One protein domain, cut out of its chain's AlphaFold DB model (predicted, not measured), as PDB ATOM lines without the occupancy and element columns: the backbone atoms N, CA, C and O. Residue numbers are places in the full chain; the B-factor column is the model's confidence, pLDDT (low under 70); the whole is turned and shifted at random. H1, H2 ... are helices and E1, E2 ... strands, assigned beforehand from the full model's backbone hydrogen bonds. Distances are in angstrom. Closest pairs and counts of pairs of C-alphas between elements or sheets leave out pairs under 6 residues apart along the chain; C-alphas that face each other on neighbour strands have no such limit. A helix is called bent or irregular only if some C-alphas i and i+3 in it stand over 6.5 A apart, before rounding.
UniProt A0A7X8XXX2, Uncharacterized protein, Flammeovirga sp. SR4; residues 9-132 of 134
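What this domain is: This is residues 9 to 132 of the 134 residues of an uncharacterized protein of Flammeovirga sp. SR4 (UniProt A0A7X8XXX2). A twisted four-stranded sheet has helices over one face and its other face bare, with H3 crossing slantwise over the E2 side and H5 running along E3 and E1. The long H2 folds back beside H3, away from the sheet, and short H1 packs on its first part. The printed part has 124 residues, in the order E1 H1 H2 H3 H4 E2 E3 H5 E4; the sheet runs E2 E3 E1 E4, antiparallel throughout. It is of mixed class, helices and strands, and compact, with a radius of gyration of the C-alphas of 14.3 A and spans of 44 by 33 by 25 A.

Where its parts are: Find C-alpha 9 at (-55.184, 3.687, 14.989); from there E1, residues 9 to 16, runs 23.6 A. Next come H1, residues 21 to 26, and H2, residues 31 to 51, 30.8 A long. H3, residues 54 to 75, spans 31.3 A from C-alpha 54 at (-42.435, -1.753, -8.889); it has a kink of 25 degrees near residue 69 and is only just irregular, with C-alphas 70 and 73 6.6 A apart. H4, residues 82 to 87, leads into E2, residues 88 to 92, and E3, residues 96 to 102, 18.9 A. H5, residues 106 to 119, spans 19.9 A, and E4, residues 126 to 131, ends at C-alpha 131 (-58.010, 8.501, 13.653).

How they stand to each other: Begin at the sheet, twisted, with C-alphas up to 4.2 A off its best plane. Between E1 and E4 look at N 12 and O 128, 2.8 A; between E3 and E1, N 99 and O 13, 2.8 A; in the hairpin E2 and E3, N 98 and O 91, 2.8 A. H3 and H5 are on the same face, making two layers, helices on a sheet. H3 is at a height over the sheet of 8.2 A, closest at the C-alphas of Ala 61 and Ile 90, 5.5 A; H5 is at 9.7 A. E3, H5 and E4 form a split strand-helix-strand unit, two strands running the same way with E1 between them, its crossover right-handed. H4 only grazes the sheet with residues 84 to 87. H2 and H3 form a helical hairpin at a shallow tilt of 20 degrees; residues 41 to 48 of H2 touch H3, closest at the C-alphas of Ala 48 and Val 56, 5.8 A. Every O i to N i+4 pair is within hydrogen-bond range in H1 and H5, against 16 of 17 in H2, 16 of 18 in H3 and 0 of 2 in H4, where 2 of 3 O i to N i+3 pairs are.

The domain as a whole: The C-alphas of Val 50 and Asp 106 are the two farthest apart, 43.9 A. The printed part has no cut and no long link. Mean pLDDT of the printed part is 84.7; look for values under 70 at residues 49 to 53 and 73 to 81.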
ATOM      1  N   LYS A   9     -55.446   5.037  15.510       90.44
ATOM      2  CA  LYS A   9     -55.184   3.687  14.989       90.44
ATOM      3  C   LYS A   9     -53.824   3.560  14.325       90.44
ATOM      4  O   LYS A   9     -53.353   2.446  14.151       90.44
ATOM      5  N   GLY A  10     -53.196   4.676  13.976       91.88
ATOM      6  CA  GLY A  10     -51.903   4.659  13.314       91.88
ATOM      7  C   GLY A  10     -51.169   5.984  13.428       91.88
ATOM      8  O   GLY A  10     -51.780   7.031  13.651       91.88
ATOM      9  N   LEU A  11     -49.864   5.914  13.234       91.81
ATOM     10  CA  LEU A  11     -48.980   7.035  12.962       91.81
ATOM     11  C   LEU A  11     -48.362   6.807  11.579       91.81
ATOM     12  O   LEU A  11     -47.974   5.684  11.264       91.81
ATOM     13  N   ILE A  12     -48.292   7.850  10.760       92.88
ATOM     14  CA  ILE A  12     -47.471   7.874   9.547       92.88
ATOM     15  C   ILE A  12     -46.356   8.880   9.779       92.88
ATOM     16  O   ILE A  12     -46.632   9.995  10.234       92.88
ATOM     17  N   LEU A  13     -45.127   8.462   9.495       92.38
ATOM     18  CA  LEU A  13     -43.975   9.342   9.357       92.38
ATOM     19  C   LEU A  13     -43.660   9.444   7.873       92.38
ATOM     20  O   LEU A  13     -43.449   8.407   7.247       92.38
ATOM     21  N   THR A  14     -43.592  10.654   7.344       93.62
ATOM     22  CA  THR A  14     -43.344  10.887   5.920       93.62
ATOM     23  C   THR A  14     -42.084  11.717   5.758       93.62
ATOM     24  O   THR A  14     -41.867  12.674   6.506       93.62
ATOM     25  N   PHE A  15     -41.245  11.363   4.789       93.81
ATOM     26  CA  PHE A  15     -40.117  12.194   4.379       93.81
ATOM     27  C   PHE A  15     -39.820  12.052   2.881       93.81
ATOM     28  O   PHE A  15     -40.123  11.031   2.265       93.81
ATOM     29  N   ASP A  16     -39.215  13.094   2.310       93.81
ATOM     30  CA  ASP A  16     -38.848  13.180   0.893       93.81
ATOM     31  C   ASP A  16     -37.608  12.323   0.591       93.81
ATOM     32  O   ASP A  16     -36.579  12.434   1.266       93.81
ATOM     33  N   LEU A  17     -37.688  11.476  -0.436       92.12
ATOM     34  CA  LEU A  17     -36.587  10.610  -0.866       92.12
ATOM     35  C   LEU A  17     -35.452  11.375  -1.560       92.12
ATOM     36  O   LEU A  17     -34.311  10.909  -1.538       92.12
ATOM     37  N   ASN A  18     -35.725  12.550  -2.128       90.50
ATOM     38  CA  ASN A  18     -34.731  13.391  -2.796       90.50
ATOM     39  C   ASN A  18     -33.766  14.073  -1.811       90.50
ATOM     40  O   ASN A  18     -32.721  14.572  -2.231       90.50
ATOM     41  N   ASP A  19     -34.107  14.113  -0.520       88.12
ATOM     42  CA  ASP A  19     -33.318  14.783   0.524       88.12
ATOM     43  C   ASP A  19     -33.391  14.038   1.874       88.12
ATOM     44  O   ASP A  19     -33.518  14.632   2.948       88.12
ATOM     45  N   CYS A  20     -33.327  12.705   1.826       89.00
ATOM     46  CA  CYS A  20     -33.473  11.827   2.991       89.00
ATOM     47  C   CYS A  20     -32.175  11.593   3.787       89.00
ATOM     48  O   CYS A  20     -32.225  11.034   4.885       89.00
ATOM     49  N   TRP A  21     -31.013  12.056   3.309       90.00
ATOM     50  CA  TRP A  21     -29.748  11.952   4.056       90.00
ATOM     51  C   TRP A  21     -29.816  12.630   5.438       90.00
ATOM     52  O   TRP A  21     -29.269  12.097   6.406       90.00
ATOM     53  N   GLU A  22     -30.534  13.753   5.573       88.75
ATOM     54  CA  GLU A  22     -30.755  14.400   6.874       88.75
ATOM     55  C   GLU A  22     -31.561  13.496   7.817       88.75
ATOM     56  O   GLU A  22     -31.234  13.388   8.999       88.75
ATOM     57  N   VAL A  23     -32.558  12.777   7.289       89.50
ATOM     58  CA  VAL A  23     -33.342  11.788   8.044       89.50
ATOM     59  C   VAL A  23     -32.459  10.626   8.486       89.50
ATOM     60  O   VAL A  23     -32.531  10.213   9.642       89.50
ATOM     61  N   PHE A  24     -31.557  10.132   7.638       89.88
ATOM     62  CA  PHE A  24     -30.607   9.086   8.040       89.88
ATOM     63  C   PHE A  24     -29.643   9.562   9.126       89.88
ATOM     64  O   PHE A  24     -29.344   8.809  10.055       89.88
ATOM     65  N   HIS A  25     -29.209  10.820   9.064       87.25
ATOM     66  CA  HIS A  25     -28.392  11.409  10.116       87.25
ATOM     67  C   HIS A  25     -29.156  11.531  11.444       87.25
ATOM     68  O   HIS A  25     -28.623  11.176  12.498       87.25
ATOM     69  N   ILE A  26     -30.423  11.957  11.393       86.62
ATOM     70  CA  ILE A  26     -31.339  11.943  12.544       86.62
ATOM     71  C   ILE A  26     -31.456  10.520  13.100       86.62
ATOM     72  O   ILE A  26     -31.401  10.332  14.312       86.62
ATOM     73  N   LEU A  27     -31.512   9.517  12.220       85.69
ATOM     74  CA  LEU A  27     -31.492   8.092  12.553       85.69
ATOM     75  C   LEU A  27     -30.093   7.556  12.931       85.69
ATOM     76  O   LEU A  27     -29.841   6.355  12.862       85.69
ATOM     77  N   ASN A  28     -29.190   8.429  13.388       85.12
ATOM     78  CA  ASN A  28     -27.882   8.099  13.956       85.12
ATOM     79  C   ASN A  28     -26.898   7.425  12.975       85.12
ATOM     80  O   ASN A  28     -26.019   6.669  13.403       85.12
ATOM     81  N   HIS A  29     -27.008   7.715  11.680       85.44
ATOM     82  CA  HIS A  29     -25.919   7.475  10.733       85.44
ATOM     83  C   HIS A  29     -24.924   8.633  10.739       85.44
ATOM     84  O   HIS A  29     -25.291   9.801  10.921       85.44
ATOM     85  N   ASP A  30     -23.644   8.321  10.536       89.56
ATOM     86  CA  ASP A  30     -22.674   9.374  10.265       89.56
ATOM     87  C   ASP A  30     -22.922  10.005   8.886       89.56
ATOM     88  O   ASP A  30     -23.720   9.524   8.079       89.56
ATOM     89  N   ARG A  31     -22.262  11.135   8.636       90.00
ATOM     90  CA  ARG A  31     -22.472  11.902   7.409       90.00
ATOM     91  C   ARG A  31     -22.107  11.113   6.150       90.00
ATOM     92  O   ARG A  31     -22.827  11.200   5.163       90.00
ATOM     93  N   ASP A  32     -21.004  10.370   6.180       92.25
ATOM     94  CA  ASP A  32     -20.512   9.656   5.000       92.25
ATOM     95  C   ASP A  32     -21.419   8.455   4.682       92.25
ATOM     96  O   ASP A  32     -21.700   8.176   3.514       92.25
ATOM     97  N   GLU A  33     -21.924   7.774   5.716       90.06
ATOM     98  CA  GLU A  33     -22.928   6.715   5.599       90.06
ATOM     99  C   GLU A  33     -24.261   7.248   5.062       90.06
ATOM    100  O   GLU A  33     -24.808   6.677   4.116       90.06
ATOM    101  N   ALA A  34     -24.767   8.355   5.617       91.31
ATOM    102  CA  ALA A  34     -26.009   8.982   5.167       91.31
ATOM    103  C   ALA A  34     -25.924   9.428   3.696       91.31
ATOM    104  O   ALA A  34     -26.817   9.121   2.903       91.31
ATOM    105  N   ASP A  35     -24.813  10.060   3.302       92.81
ATOM    106  CA  ASP A  35     -24.553  10.458   1.914       92.81
ATOM    107  C   ASP A  35     -24.477   9.238   0.978       92.81
ATOM    108  O   ASP A  35     -24.952   9.275  -0.162       92.81
ATOM    109  N   ALA A  36     -23.867   8.137   1.429       92.62
ATOM    110  CA  ALA A  36     -23.784   6.909   0.645       92.62
ATOM    111  C   ALA A  36     -25.161   6.253   0.448       92.62
ATOM    112  O   ALA A  36     -25.433   5.744  -0.642       92.62
ATOM    113  N   LEU A  37     -26.022   6.283   1.469       92.44
ATOM    114  CA  LEU A  37     -27.397   5.783   1.403       92.44
ATOM    115  C   LEU A  37     -28.260   6.625   0.455       92.44
ATOM    116  O   LEU A  37     -28.920   6.053  -0.414       92.44
ATOM    117  N   GLN A  38     -28.173   7.958   0.529       94.25
ATOM    118  CA  GLN A  38     -28.849   8.856  -0.418       94.25
ATOM    119  C   GLN A  38     -28.474   8.521  -1.863       94.25
ATOM    120  O   GLN A  38     -29.344   8.315  -2.700       94.25
ATOM    121  N   ARG A  39     -27.178   8.343  -2.158       93.56
ATOM    122  CA  ARG A  39     -26.730   7.993  -3.518       93.56
ATOM    123  C   ARG A  39     -27.271   6.652  -4.010       93.56
ATOM    124  O   ARG A  39     -27.447   6.486  -5.218       93.56
ATOM    125  N   GLN A  40     -27.475   5.685  -3.113       91.88
ATOM    126  CA  GLN A  40     -28.083   4.401  -3.469       91.88
ATOM    127  C   GLN A  40     -29.560   4.580  -3.818       91.88
ATOM    128  O   GLN A  40     -29.993   4.068  -4.849       91.88
ATOM    129  N   ILE A  41     -30.299   5.356  -3.022       92.19
ATOM    130  CA  ILE A  41     -31.698   5.694  -3.297       92.19
ATOM    131  C   ILE A  41     -31.811   6.478  -4.608       92.19
ATOM    132  O   ILE A  41     -32.564   6.061  -5.479       92.19
ATOM    133  N   ASP A  42     -30.980   7.498  -4.839       91.50
ATOM    134  CA  ASP A  42     -30.960   8.265  -6.095       91.50
ATOM    135  C   ASP A  42     -30.692   7.383  -7.322       91.50
ATOM    136  O   ASP A  42     -31.157   7.655  -8.432       91.50
ATOM    137  N   ALA A  43     -29.841   6.363  -7.177       89.69
ATOM    138  CA  ALA A  43     -29.544   5.428  -8.258       89.69
ATOM    139  C   ALA A  43     -30.730   4.496  -8.532       89.69
ATOM    140  O   ALA A  43     -31.027   4.226  -9.694       89.69
ATOM    141  N   LEU A  44     -31.406   4.030  -7.481       88.94
ATOM    142  CA  LEU A  44     -32.622   3.230  -7.591       88.94
ATOM    143  C   LEU A  44     -33.745   4.051  -8.231       88.94
ATOM    144  O   LEU A  44     -34.242   3.651  -9.277       88.94
ATOM    145  N   MET A  45     -34.048   5.235  -7.702       88.12
ATOM    146  CA  MET A  45     -35.068   6.154  -8.218       88.12
ATOM    147  C   MET A  45     -34.896   6.453  -9.712       88.12
ATOM    148  O   MET A  45     -35.829   6.282 -10.490       88.12
ATOM    149  N   ARG A  46     -33.669   6.762 -10.153       84.94
ATOM    150  CA  ARG A  46     -33.374   6.977 -11.582       84.94
ATOM    151  C   ARG A  46     -33.616   5.752 -12.460       84.94
ATOM    152  O   ARG A  46     -33.898   5.915 -13.640       84.94
ATOM    153  N   ASN A  47     -33.469   4.541 -11.924       79.19
ATOM    154  CA  ASN A  47     -33.790   3.322 -12.665       79.19
ATOM    155  C   ASN A  47     -35.306   3.057 -12.684       79.19
ATOM    156  O   ASN A  47     -35.802   2.498 -13.660       79.19
ATOM    157  N   ALA A  48     -36.038   3.473 -11.643       76.44
ATOM    158  CA  ALA A  48     -37.500   3.391 -11.596       76.44
ATOM    159  C   ALA A  48     -38.138   4.222 -12.719       76.44
ATOM    160  O   ALA A  48     -39.002   3.714 -13.428       76.44
ATOM    161  N   ASP A  49     -37.638   5.443 -12.940       68.81
ATOM    162  CA  ASP A  49     -38.106   6.348 -14.003       68.81
ATOM    163  C   ASP A  49     -37.931   5.780 -15.420       68.81
ATOM    164  O   ASP A  49     -38.606   6.206 -16.357       68.81
ATOM    165  N   VAL A  50     -36.992   4.847 -15.604       65.00
ATOM    166  CA  VAL A  50     -36.661   4.286 -16.921       65.00
ATOM    167  C   VAL A  50     -37.516   3.063 -17.250       65.00
ATOM    168  O   VAL A  50     -37.915   2.910 -18.404       65.00
ATOM    169  N   ASP A  51     -37.808   2.216 -16.257       66.19
ATOM    170  CA  ASP A  51     -38.442   0.906 -16.466       66.19
ATOM    171  C   ASP A  51     -39.811   0.742 -15.761       66.19
ATOM    172  O   ASP A  51     -40.382  -0.347 -15.826       66.19
ATOM    173  N   GLU A  52     -40.333   1.774 -15.074       62.72
ATOM    174  CA  GLU A  52     -41.589   1.753 -14.280       62.72
ATOM    175  C   GLU A  52     -41.687   0.537 -13.331       62.72
ATOM    176  O   GLU A  52     -42.751  -0.022 -13.065       62.72
ATOM    177  N   SER A  53     -40.538   0.066 -12.842       68.31
ATOM    178  CA  SER A  53     -40.440  -1.215 -12.148       68.31
ATOM    179  C   SER A  53     -40.819  -1.085 -10.672       68.31
ATOM    180  O   SER A  53     -40.040  -0.568  -9.869       68.31
ATOM    181  N   GLU A  54     -41.968  -1.651 -10.288       74.06
ATOM    182  CA  GLU A  54     -42.435  -1.753  -8.889       74.06
ATOM    183  C   GLU A  54     -41.380  -2.368  -7.943       74.06
ATOM    184  O   GLU A  54     -41.328  -2.058  -6.752       74.06
ATOM    185  N   PHE A  55     -40.476  -3.204  -8.465       80.12
ATOM    186  CA  PHE A  55     -39.396  -3.814  -7.682       80.12
ATOM    187  C   PHE A  55     -38.381  -2.803  -7.142       80.12
ATOM    188  O   PHE A  55     -37.725  -3.076  -6.135       80.12
ATOM    189  N   VAL A  56     -38.234  -1.650  -7.795       83.88
ATOM    190  CA  VAL A  56     -37.323  -0.595  -7.345       83.88
ATOM    191  C   VAL A  56     -37.850   0.054  -6.070       83.88
ATOM    192  O   VAL A  56     -37.101   0.171  -5.099       83.88
ATOM    193  N   PHE A  57     -39.141   0.392  -6.035       87.75
ATOM    194  CA  PHE A  57     -39.779   0.967  -4.848       87.75
ATOM    195  C   PHE A  57     -39.774  -0.014  -3.674       87.75
ATOM    196  O   PHE A  57     -39.455   0.383  -2.557       87.75
ATOM    197  N   LEU A  58     -39.982  -1.313  -3.930       87.06
ATOM    198  CA  LEU A  58     -39.810  -2.356  -2.909       87.06
ATOM    199  C   LEU A  58     -38.379  -2.403  -2.350       87.06
ATOM    200  O   LEU A  58     -38.185  -2.578  -1.147       87.06
ATOM    201  N   GLY A  59     -37.368  -2.235  -3.207       86.94
ATOM    202  CA  GLY A  59     -35.969  -2.174  -2.782       86.94
ATOM    203  C   GLY A  59     -35.673  -0.966  -1.890       86.94
ATOM    204  O   GLY A  59     -34.995  -1.109  -0.872       86.94
ATOM    205  N   ILE A  60     -36.213   0.205  -2.238       89.31
ATOM    206  CA  ILE A  60     -36.080   1.427  -1.433       89.31
ATOM    207  C   ILE A  60     -36.798   1.259  -0.090       89.31
ATOM    208  O   ILE A  60     -36.190   1.511   0.950       89.31
ATOM    209  N   ALA A  61     -38.035   0.754  -0.096       90.25
ATOM    210  CA  ALA A  61     -38.799   0.486   1.118       90.25
ATOM    211  C   ALA A  61     -38.029  -0.439   2.074       90.25
ATOM    212  O   ALA A  61     -37.919  -0.142   3.261       90.25
ATOM    213  N   TYR A  62     -37.402  -1.500   1.553       88.44
ATOM    214  CA  TYR A  62     -36.575  -2.405   2.354       88.44
ATOM    215  C   TYR A  62     -35.340  -1.718   2.961       88.44
ATOM    216  O   TYR A  62     -35.004  -1.960   4.121       88.44
ATOM    217  N   ILE A  63     -34.657  -0.845   2.211       89.31
ATOM    218  CA  ILE A  63     -33.514  -0.075   2.734       89.31
ATOM    219  C   ILE A  63     -33.965   0.813   3.895       89.31
ATOM    220  O   ILE A  63     -33.363   0.763   4.972       89.31
ATOM    221  N   VAL A  64     -35.033   1.590   3.694       90.56
ATOM    222  CA  VAL A  64     -35.570   2.478   4.732       90.56
ATOM    223  C   VAL A  64     -36.019   1.667   5.947       90.56
ATOM    224  O   VAL A  64     -35.729   2.055   7.077       90.56
ATOM    225  N   GLU A  65     -36.646   0.510   5.735       88.44
ATOM    226  CA  GLU A  65     -37.142  -0.352   6.807       88.44
ATOM    227  C   GLU A  65     -35.992  -0.833   7.677       88.44
ATOM    228  O   GLU A  65     -36.032  -0.694   8.899       88.44
ATOM    229  N   GLN A  66     -34.923  -1.333   7.058       85.38
ATOM    230  CA  GLN A  66     -33.755  -1.791   7.795       85.38
ATOM    231  C   GLN A  66     -33.065  -0.649   8.549       85.38
ATOM    232  O   GLN A  66     -32.637  -0.850   9.688       85.38
ATOM    233  N   ILE A  67     -32.966   0.548   7.966       85.88
ATOM    234  CA  ILE A  67     -32.393   1.718   8.651       85.88
ATOM    235  C   ILE A  67     -33.250   2.095   9.859       85.88
ATOM    236  O   ILE A  67     -32.724   2.263  10.963       85.88
ATOM    237  N   PHE A  68     -34.563   2.199   9.661       85.31
ATOM    238  CA  PHE A  68     -35.502   2.563  10.709       85.31
ATOM    239  C   PHE A  68     -35.474   1.536  11.842       85.31
ATOM    240  O   PHE A  68     -35.214   1.898  12.990       85.31
ATOM    241  N   GLN A  69     -35.630   0.246  11.528       82.81
ATOM    242  CA  GLN A  69     -35.671  -0.822  12.525       82.81
ATOM    243  C   GLN A  69     -34.371  -0.922  13.337       82.81
ATOM    244  O   GLN A  69     -34.404  -1.090  14.557       82.81
ATOM    245  N   ASN A  70     -33.210  -0.788  12.689       79.12
ATOM    246  CA  ASN A  70     -31.919  -0.943  13.367       79.12
ATOM    247  C   ASN A  70     -31.527   0.255  14.237       79.12
ATOM    248  O   ASN A  70     -30.690   0.106  15.137       79.12
ATOM    249  N   ASN A  71     -32.092   1.435  13.976       78.38
ATOM    250  CA  ASN A  71     -31.647   2.660  14.627       78.38
ATOM    251  C   ASN A  71     -32.698   3.308  15.522       78.38
ATOM    252  O   ASN A  71     -32.314   3.872  16.546       78.38
ATOM    253  N   ILE A  72     -33.997   3.142  15.255       72.94
ATOM    254  CA  ILE A  72     -35.025   3.738  16.113       72.94
ATOM    255  C   ILE A  72     -34.946   3.195  17.548       72.94
ATOM    256  O   ILE A  72     -35.054   3.965  18.500       72.94
ATOM    257  N   PHE A  73     -34.601   1.910  17.726       64.75
ATOM    258  CA  PHE A  73     -34.335   1.328  19.050       64.75
ATOM    259  C   PHE A  73     -33.163   1.988  19.784       64.75
ATOM    260  O   PHE A  73     -33.183   2.114  21.009       64.75
ATOM    261  N   LYS A  74     -32.110   2.375  19.053       66.50
ATOM    262  CA  LYS A  74     -30.945   3.040  19.649       66.50
ATOM    263  C   LYS A  74     -31.308   4.451  20.110       66.50
ATOM    264  O   LYS A  74     -30.757   4.930  21.096       66.50
ATOM    265  N   MET A  75     -32.249   5.098  19.424       65.25
ATOM    266  CA  MET A  75     -32.619   6.498  19.642       65.25
ATOM    267  C   MET A  75     -33.639   6.689  20.763       65.25
ATOM    268  O   MET A  75     -33.543   7.647  21.532       65.25
ATOM    269  N   THR A  76     -34.590   5.770  20.921       64.38
ATOM    270  CA  THR A  76     -35.650   5.875  21.939       64.38
ATOM    271  C   THR A  76     -35.231   5.365  23.321       64.38
ATOM    272  O   THR A  76     -36.062   5.310  24.230       64.38
ATOM    273  N   HIS A  77     -33.947   5.009  23.501       55.69
ATOM    274  CA  HIS A  77     -33.318   4.613  24.773       55.69
ATOM    275  C   HIS A  77     -34.073   3.528  25.567       55.69
ATOM    276  O   HIS A  77     -33.849   3.345  26.766       55.69
ATOM    277  N   SER A  78     -34.963   2.783  24.915       53.69
ATOM    278  CA  SER A  78     -35.773   1.745  25.532       53.69
ATOM    279  C   SER A  78     -35.947   0.605  24.543       53.69
ATOM    280  O   SER A  78     -36.233   0.805  23.366       53.69
ATOM    281  N   ALA A  79     -35.696  -0.602  25.045       56.66
ATOM    282  CA  ALA A  79     -35.840  -1.854  24.332       56.66
ATOM    283  C   ALA A  79     -37.316  -2.077  23.991       56.66
ATOM    284  O   ALA A  79     -38.028  -2.780  24.710       56.66
ATOM    285  N   PHE A  80     -37.787  -1.463  22.909       64.62
ATOM    286  CA  PHE A  80     -38.979  -1.970  22.260       64.62
ATOM    287  C   PHE A  80     -38.661  -3.421  21.845       64.62
ATOM    288  O   PHE A  80     -37.562  -3.706  21.355       64.62
ATOM    289  N   PRO A  81     -39.548  -4.374  22.138       69.00
ATOM    290  CA  PRO A  81     -39.355  -5.752  21.729       69.00
ATOM    291  C   PRO A  81     -39.551  -5.817  20.201       69.00
ATOM    292  O   PRO A  81     -40.121  -4.897  19.605       69.00
ATOM    293  N   ARG A  82     -39.023  -6.850  19.534       75.12
ATOM    294  CA  ARG A  82     -39.063  -6.944  18.056       75.12
ATOM    295  C   ARG A  82     -40.488  -6.870  17.510       75.12
ATOM    296  O   ARG A  82     -40.698  -6.313  16.442       75.12
ATOM    297  N   GLU A  83     -41.428  -7.352  18.307       77.81
ATOM    298  CA  GLU A  83     -42.870  -7.361  18.117       77.81
ATOM    299  C   GLU A  83     -43.450  -5.962  17.839       77.81
ATOM    300  O   GLU A  83     -44.489  -5.847  17.202       77.81
ATOM    301  N   PHE A  84     -42.776  -4.877  18.248       81.56
ATOM    302  CA  PHE A  84     -43.175  -3.519  17.858       81.56
ATOM    303  C   PHE A  84     -43.185  -3.335  16.327       81.56
ATOM    304  O   PHE A  84     -44.056  -2.651  15.789       81.56
ATOM    305  N   PHE A  85     -42.241  -3.958  15.617       80.69
ATOM    306  CA  PHE A  85     -42.137  -3.831  14.165       80.69
ATOM    307  C   PHE A  85     -43.078  -4.742  13.391       80.69
ATOM    308  O   PHE A  85     -43.277  -4.494  12.208       80.69
ATOM    309  N   ASP A  86     -43.726  -5.714  14.038       84.25
ATOM    310  CA  ASP A  86     -44.756  -6.542  13.390       84.25
ATOM    311  C   ASP A  86     -45.954  -5.691  12.918       84.25
ATOM    312  O   ASP A  86     -46.749  -6.117  12.083       84.25
ATOM    313  N   HIS A  87     -46.059  -4.469  13.445       85.06
ATOM    314  CA  HIS A  87     -47.081  -3.471  13.144       85.06
ATOM    315  C   HIS A  87     -46.516  -2.243  12.421       85.06
ATOM    316  O   HIS A  87     -47.154  -1.189  12.404       85.06
ATOM    317  N   THR A  88     -45.305  -2.353  11.866       87.06
ATOM    318  CA  THR A  88     -44.667  -1.294  11.083       87.06
ATOM    319  C   THR A  88     -44.452  -1.763   9.649       87.06
ATOM    320  O   THR A  88     -43.901  -2.837   9.435       87.06
ATOM    321  N   TYR A  89     -44.849  -0.962   8.667       89.88
ATOM    322  CA  TYR A  89     -44.530  -1.213   7.261       89.88
ATOM    323  C   TYR A  89     -44.158   0.087   6.551       89.88
ATOM    324  O   TYR A  89     -44.474   1.174   7.036       89.88
ATOM    325  N   ILE A  90     -43.469  -0.032   5.415       91.50
ATOM    326  CA  ILE A  90     -43.028   1.114   4.619       91.50
ATOM    327  C   ILE A  90     -43.652   1.072   3.235       91.50
ATOM    328  O   ILE A  90     -43.617   0.040   2.564       91.50
ATOM    329  N   GLU A  91     -44.184   2.213   2.818       92.19
ATOM    330  CA  GLU A  91     -44.664   2.464   1.466       92.19
ATOM    331  C   GLU A  91     -43.790   3.539   0.809       92.19
ATOM    332  O   GLU A  91     -43.304   4.454   1.472       92.19
ATOM    333  N   VAL A  92     -43.533   3.390  -0.490       91.00
ATOM    334  CA  VAL A  92     -42.766   4.346  -1.294       91.00
ATOM    335  C   VAL A  92     -43.569   4.632  -2.552       91.00
ATOM    336  O   VAL A  92     -43.868   3.704  -3.304       91.00
ATOM    337  N   ASP A  93     -43.896   5.902  -2.782       86.88
ATOM    338  CA  ASP A  93     -44.745   6.342  -3.899       86.88
ATOM    339  C   ASP A  93     -43.961   6.962  -5.070       86.88
ATOM    340  O   ASP A  93     -44.546   7.369  -6.072       86.88
ATOM    341  N   GLY A  94     -42.631   6.993  -4.959       84.50
ATOM    342  CA  GLY A  94     -41.725   7.577  -5.947       84.50
ATOM    343  C   GLY A  94     -41.278   9.006  -5.624       84.50
ATOM    344  O   GLY A  94     -40.372   9.516  -6.271       84.50
ATOM    345  N   GLU A  95     -41.833   9.644  -4.600       89.62
ATOM    346  CA  GLU A  95     -41.342  10.941  -4.110       89.62
ATOM    347  C   GLU A  95     -41.035  10.876  -2.615       89.62
ATOM    348  O   GLU A  95     -40.047  11.442  -2.141       89.62
ATOM    349  N   THR A  96     -41.840  10.121  -1.877       93.88
ATOM    350  CA  THR A  96     -41.779  10.024  -0.426       93.88
ATOM    351  C   THR A  96     -41.633   8.581   0.040       93.88
ATOM    352  O   THR A  96     -41.912   7.620  -0.686       93.88
ATOM    353  N   ALA A  97     -41.148   8.434   1.270       94.38
ATOM    354  CA  ALA A  97     -41.245   7.199   2.028       94.38
ATOM    355  C   ALA A  97     -42.138   7.420   3.249       94.38
ATOM    356  O   ALA A  97     -41.864   8.289   4.084       94.38
ATOM    357  N   ASP A  98     -43.156   6.575   3.366       94.88
ATOM    358  CA  ASP A  98     -44.118   6.570   4.455       94.88
ATOM    359  C   ASP A  98     -43.853   5.381   5.375       94.88
ATOM    360  O   ASP A  98     -44.012   4.222   4.995       94.88
ATOM    361  N   ILE A  99     -43.474   5.662   6.619       92.56
ATOM    362  CA  ILE A  99     -43.370   4.656   7.675       92.56
ATOM    363  C   ILE A  99     -44.701   4.626   8.414       92.56
ATOM    364  O   ILE A  99     -45.032   5.533   9.186       92.56
ATOM    365  N   HIS A 100     -45.463   3.563   8.203       93.00
ATOM    366  CA  HIS A 100     -46.734   3.341   8.872       93.00
ATOM    367  C   HIS A 100     -46.527   2.519  10.135       93.00
ATOM    368  O   HIS A 100     -45.964   1.434  10.077       93.00
ATOM    369  N   ILE A 101     -47.026   3.014  11.265       91.06
ATOM    370  CA  ILE A 101     -46.987   2.339  12.564       91.06
ATOM    371  C   ILE A 101     -48.427   2.179  13.043       91.06
ATOM    372  O   ILE A 101     -49.095   3.171  13.353       91.06
ATOM    373  N   GLU A 102     -48.929   0.950  13.109       91.88
ATOM    374  CA  GLU A 102     -50.273   0.666  13.612       91.88
ATOM    375  C   GLU A 102     -50.303   0.655  15.146       91.88
ATOM    376  O   GLU A 102     -49.443   0.080  15.807       91.88
ATOM    377  N   LEU A 103     -51.322   1.287  15.733       89.94
ATOM    378  CA  LEU A 103     -51.487   1.451  17.182       89.94
ATOM    379  C   LEU A 103     -52.468   0.413  17.738       89.94
ATOM    380  O   LEU A 103     -53.562   0.748  18.210       89.94
ATOM    381  N   VAL A 104     -52.099  -0.859  17.636       88.19
ATOM    382  CA  VAL A 104     -52.973  -1.995  17.968       88.19
ATOM    383  C   VAL A 104     -53.030  -2.313  19.465       88.19
ATOM    384  O   VAL A 104     -54.010  -2.892  19.932       88.19
ATOM    385  N   ASP A 105     -52.022  -1.897  20.231       85.25
ATOM    386  CA  ASP A 105     -51.856  -2.219  21.650       85.25
ATOM    387  C   ASP A 105     -51.129  -1.099  22.426       85.25
ATOM    388  O   ASP A 105     -50.816  -0.033  21.890       85.25
ATOM    389  N   ASP A 106     -50.883  -1.313  23.719       84.06
ATOM    390  CA  ASP A 106     -50.187  -0.331  24.560       84.06
ATOM    391  C   ASP A 106     -48.711  -0.160  24.165       84.06
ATOM    392  O   ASP A 106     -48.146   0.925  24.333       84.06
ATOM    393  N   LEU A 107     -48.084  -1.208  23.617       82.81
ATOM    394  CA  LEU A 107     -46.678  -1.196  23.228       82.81
ATOM    395  C   LEU A 107     -46.446  -0.309  22.000       82.81
ATOM    396  O   LEU A 107     -45.614   0.598  22.043       82.81
ATOM    397  N   SER A 108     -47.202  -0.538  20.930       84.88
ATOM    398  CA  SER A 108     -47.189   0.272  19.707       84.88
ATOM    399  C   SER A 108     -47.503   1.742  19.995       84.88
ATOM    400  O   SER A 108     -46.841   2.636  19.466       84.88
ATOM    401  N   ARG A 109     -48.435   2.017  20.918       86.62
ATOM    402  CA  ARG A 109     -48.743   3.380  21.387       86.62
ATOM    403  C   ARG A 109     -47.580   4.027  22.123       86.62
ATOM    404  O   ARG A 109     -47.253   5.176  21.831       86.62
ATOM    405  N   ALA A 110     -46.947   3.317  23.054       83.62
ATOM    406  CA  ALA A 110     -45.768   3.827  23.750       83.62
ATOM    407  C   ALA A 110     -44.611   4.101  22.772       83.62
ATOM    408  O   ALA A 110     -43.966   5.149  22.865       83.62
ATOM    409  N   GLY A 111     -44.408   3.204  21.801       82.12
ATOM    410  CA  GLY A 111     -43.446   3.363  20.711       82.12
ATOM    411  C   GLY A 111     -43.689   4.615  19.884       82.12
ATOM    412  O   GLY A 111     -42.804   5.461  19.768       82.12
ATOM    413  N   ALA A 112     -44.916   4.791  19.397       85.62
ATOM    414  CA  ALA A 112     -45.303   5.962  18.624       85.62
ATOM    415  C   ALA A 112     -45.107   7.276  19.399       85.62
ATOM    416  O   ALA A 112     -44.578   8.233  18.838       85.62
ATOM    417  N   VAL A 113     -45.445   7.328  20.697       85.38
ATOM    418  CA  VAL A 113     -45.179   8.521  21.525       85.38
ATOM    419  C   VAL A 113     -43.684   8.832  21.592       85.38
ATOM    420  O   VAL A 113     -43.309   9.990  21.421       85.38
ATOM    421  N   ALA A 114     -42.831   7.834  21.837       83.56
ATOM    422  CA  ALA A 114     -41.385   8.045  21.931       83.56
ATOM    423  C   ALA A 114     -40.789   8.532  20.600       83.56
ATOM    424  O   ALA A 114     -39.979   9.459  20.584       83.56
ATOM    425  N   ILE A 115     -41.237   7.944  19.489       85.00
ATOM    426  CA  ILE A 115     -40.856   8.340  18.131       85.00
ATOM    427  C   ILE A 115     -41.267   9.787  17.862       85.00
ATOM    428  O   ILE A 115     -40.423  10.592  17.478       85.00
ATOM    429  N   MET A 116     -42.527  10.147  18.122       85.62
ATOM    430  CA  MET A 116     -43.011  11.517  17.937       85.62
ATOM    431  C   MET A 116     -42.243  12.509  18.813       85.62
ATOM    432  O   MET A 116     -41.827  13.550  18.327       85.62
ATOM    433  N   GLN A 117     -42.009  12.189  20.088       83.81
ATOM    434  CA  GLN A 117     -41.247  13.050  21.001       83.81
ATOM    435  C   GLN A 117     -39.853  13.374  20.482       83.81
ATOM    436  O   GLN A 117     -39.391  14.503  20.634       83.81
ATOM    437  N   TYR A 118     -39.194  12.373  19.907       81.12
ATOM    438  CA  TYR A 118     -37.856  12.527  19.378       81.12
ATOM    439  C   TYR A 118     -37.873  13.263  18.035       81.12
ATOM    440  O   TYR A 118     -37.128  14.222  17.844       81.12
ATOM    441  N   LEU A 119     -38.734  12.831  17.111       84.94
ATOM    442  CA  LEU A 119     -38.686  13.289  15.730       84.94
ATOM    443  C   LEU A 119     -39.418  14.626  15.495       84.94
ATOM    444  O   LEU A 119     -39.093  15.321  14.541       84.94
ATOM    445  N   MET A 120     -40.336  15.044  16.381       81.38
ATOM    446  CA  MET A 120     -41.057  16.330  16.285       81.38
ATOM    447  C   MET A 120     -40.138  17.560  16.201       81.38
ATOM    448  O   MET A 120     -40.600  18.642  15.847       81.38
ATOM    449  N   GLY A 121     -38.867  17.432  16.592       78.44
ATOM    450  CA  GLY A 121     -37.886  18.512  16.515       78.44
ATOM    451  C   GLY A 121     -37.264  18.718  15.131       78.44
ATOM    452  O   GLY A 121     -36.510  19.675  14.973       78.44
ATOM    453  N   PHE A 122     -37.541  17.847  14.156       84.25
ATOM    454  CA  PHE A 122     -36.894  17.874  12.846       84.25
ATOM    455  C   PHE A 122     -37.890  18.214  11.737       84.25
ATOM    456  O   PHE A 122     -38.851  17.487  11.512       84.25
ATOM    457  N   GLU A 123     -37.621  19.294  11.003       85.88
ATOM    458  CA  GLU A 123     -38.498  19.811   9.937       85.88
ATOM    459  C   GLU A 123     -38.593  18.894   8.705       85.88
ATOM    460  O   GLU A 123     -39.454  19.097   7.861       85.88
ATOM    461  N   LYS A 124     -37.710  17.895   8.588       88.75
ATOM    462  CA  LYS A 124     -37.650  16.962   7.450       88.75
ATOM    463  C   LYS A 124     -38.615  15.782   7.548       88.75
ATOM    464  O   LYS A 124     -38.662  14.977   6.624       88.75
ATOM    465  N   ILE A 125     -39.309  15.637   8.675       88.69
ATOM    466  CA  ILE A 125     -40.187  14.499   8.942       88.69
ATOM    467  C   ILE A 125     -41.574  15.039   9.261       88.69
ATOM    468  O   ILE A 125     -41.771  15.706  10.278       88.69
ATOM    469  N   ASP A 126     -42.529  14.718   8.400       90.25
ATOM    470  CA  ASP A 126     -43.937  15.021   8.603       90.25
ATOM    471  C   ASP A 126     -44.628  13.895   9.379       90.25
ATOM    472  O   ASP A 126     -44.247  12.724   9.304       90.25
ATOM    473  N   PHE A 127     -45.666  14.251  10.141       90.25
ATOM    474  CA  PHE A 127     -46.422  13.312  10.970       90.25
ATOM    475  C   PHE A 127     -47.909  13.392  10.661       90.25
ATOM    476  O   PHE A 127     -48.508  14.470  10.719       90.25
ATOM    477  N   LEU A 128     -48.535  12.233  10.472       90.50
ATOM    478  CA  LEU A 128     -49.986  12.111  10.386       90.50
ATOM    479  C   LEU A 128     -50.503  11.081  11.391       90.50
ATOM    480  O   LEU A 128     -50.178   9.897  11.326       90.50
ATOM    481  N   LEU A 129     -51.367  11.523  12.306       90.12
ATOM    482  CA  LEU A 129     -52.101  10.626  13.197       90.12
ATOM    483  C   LEU A 129     -53.384  10.137  12.518       90.12
ATOM    484  O   LEU A 129     -54.305  10.916  12.269       90.12
ATOM    485  N   LYS A 130     -53.471   8.829  12.257       88.88
ATOM    486  CA  LYS A 130     -54.685   8.188  11.738       88.88
ATOM    487  C   LYS A 130     -55.697   8.027  12.874       88.88
ATOM    488  O   LYS A 130     -55.422   7.335  13.857       88.88
ATOM    489  N   VAL A 131     -56.876   8.625  12.723       86.25
ATOM    490  CA  VAL A 131     -58.010   8.501  13.653       86.25
ATOM    491  C   VAL A 131     -59.097   7.642  13.004       86.25
ATOM    492  O   VAL A 131     -59.317   7.731  11.800       86.25
ATOM    493  N   GLU A 132     -59.764   6.795  13.786       77.00
ATOM    494  CA  GLU A 132     -60.971   6.093  13.336       77.00
ATOM    495  C   GLU A 132     -62.083   7.128  13.105       77.00
ATOM    496  O   GLU A 132     -62.467   7.844  14.031       77.00
TER     497      GLU A 132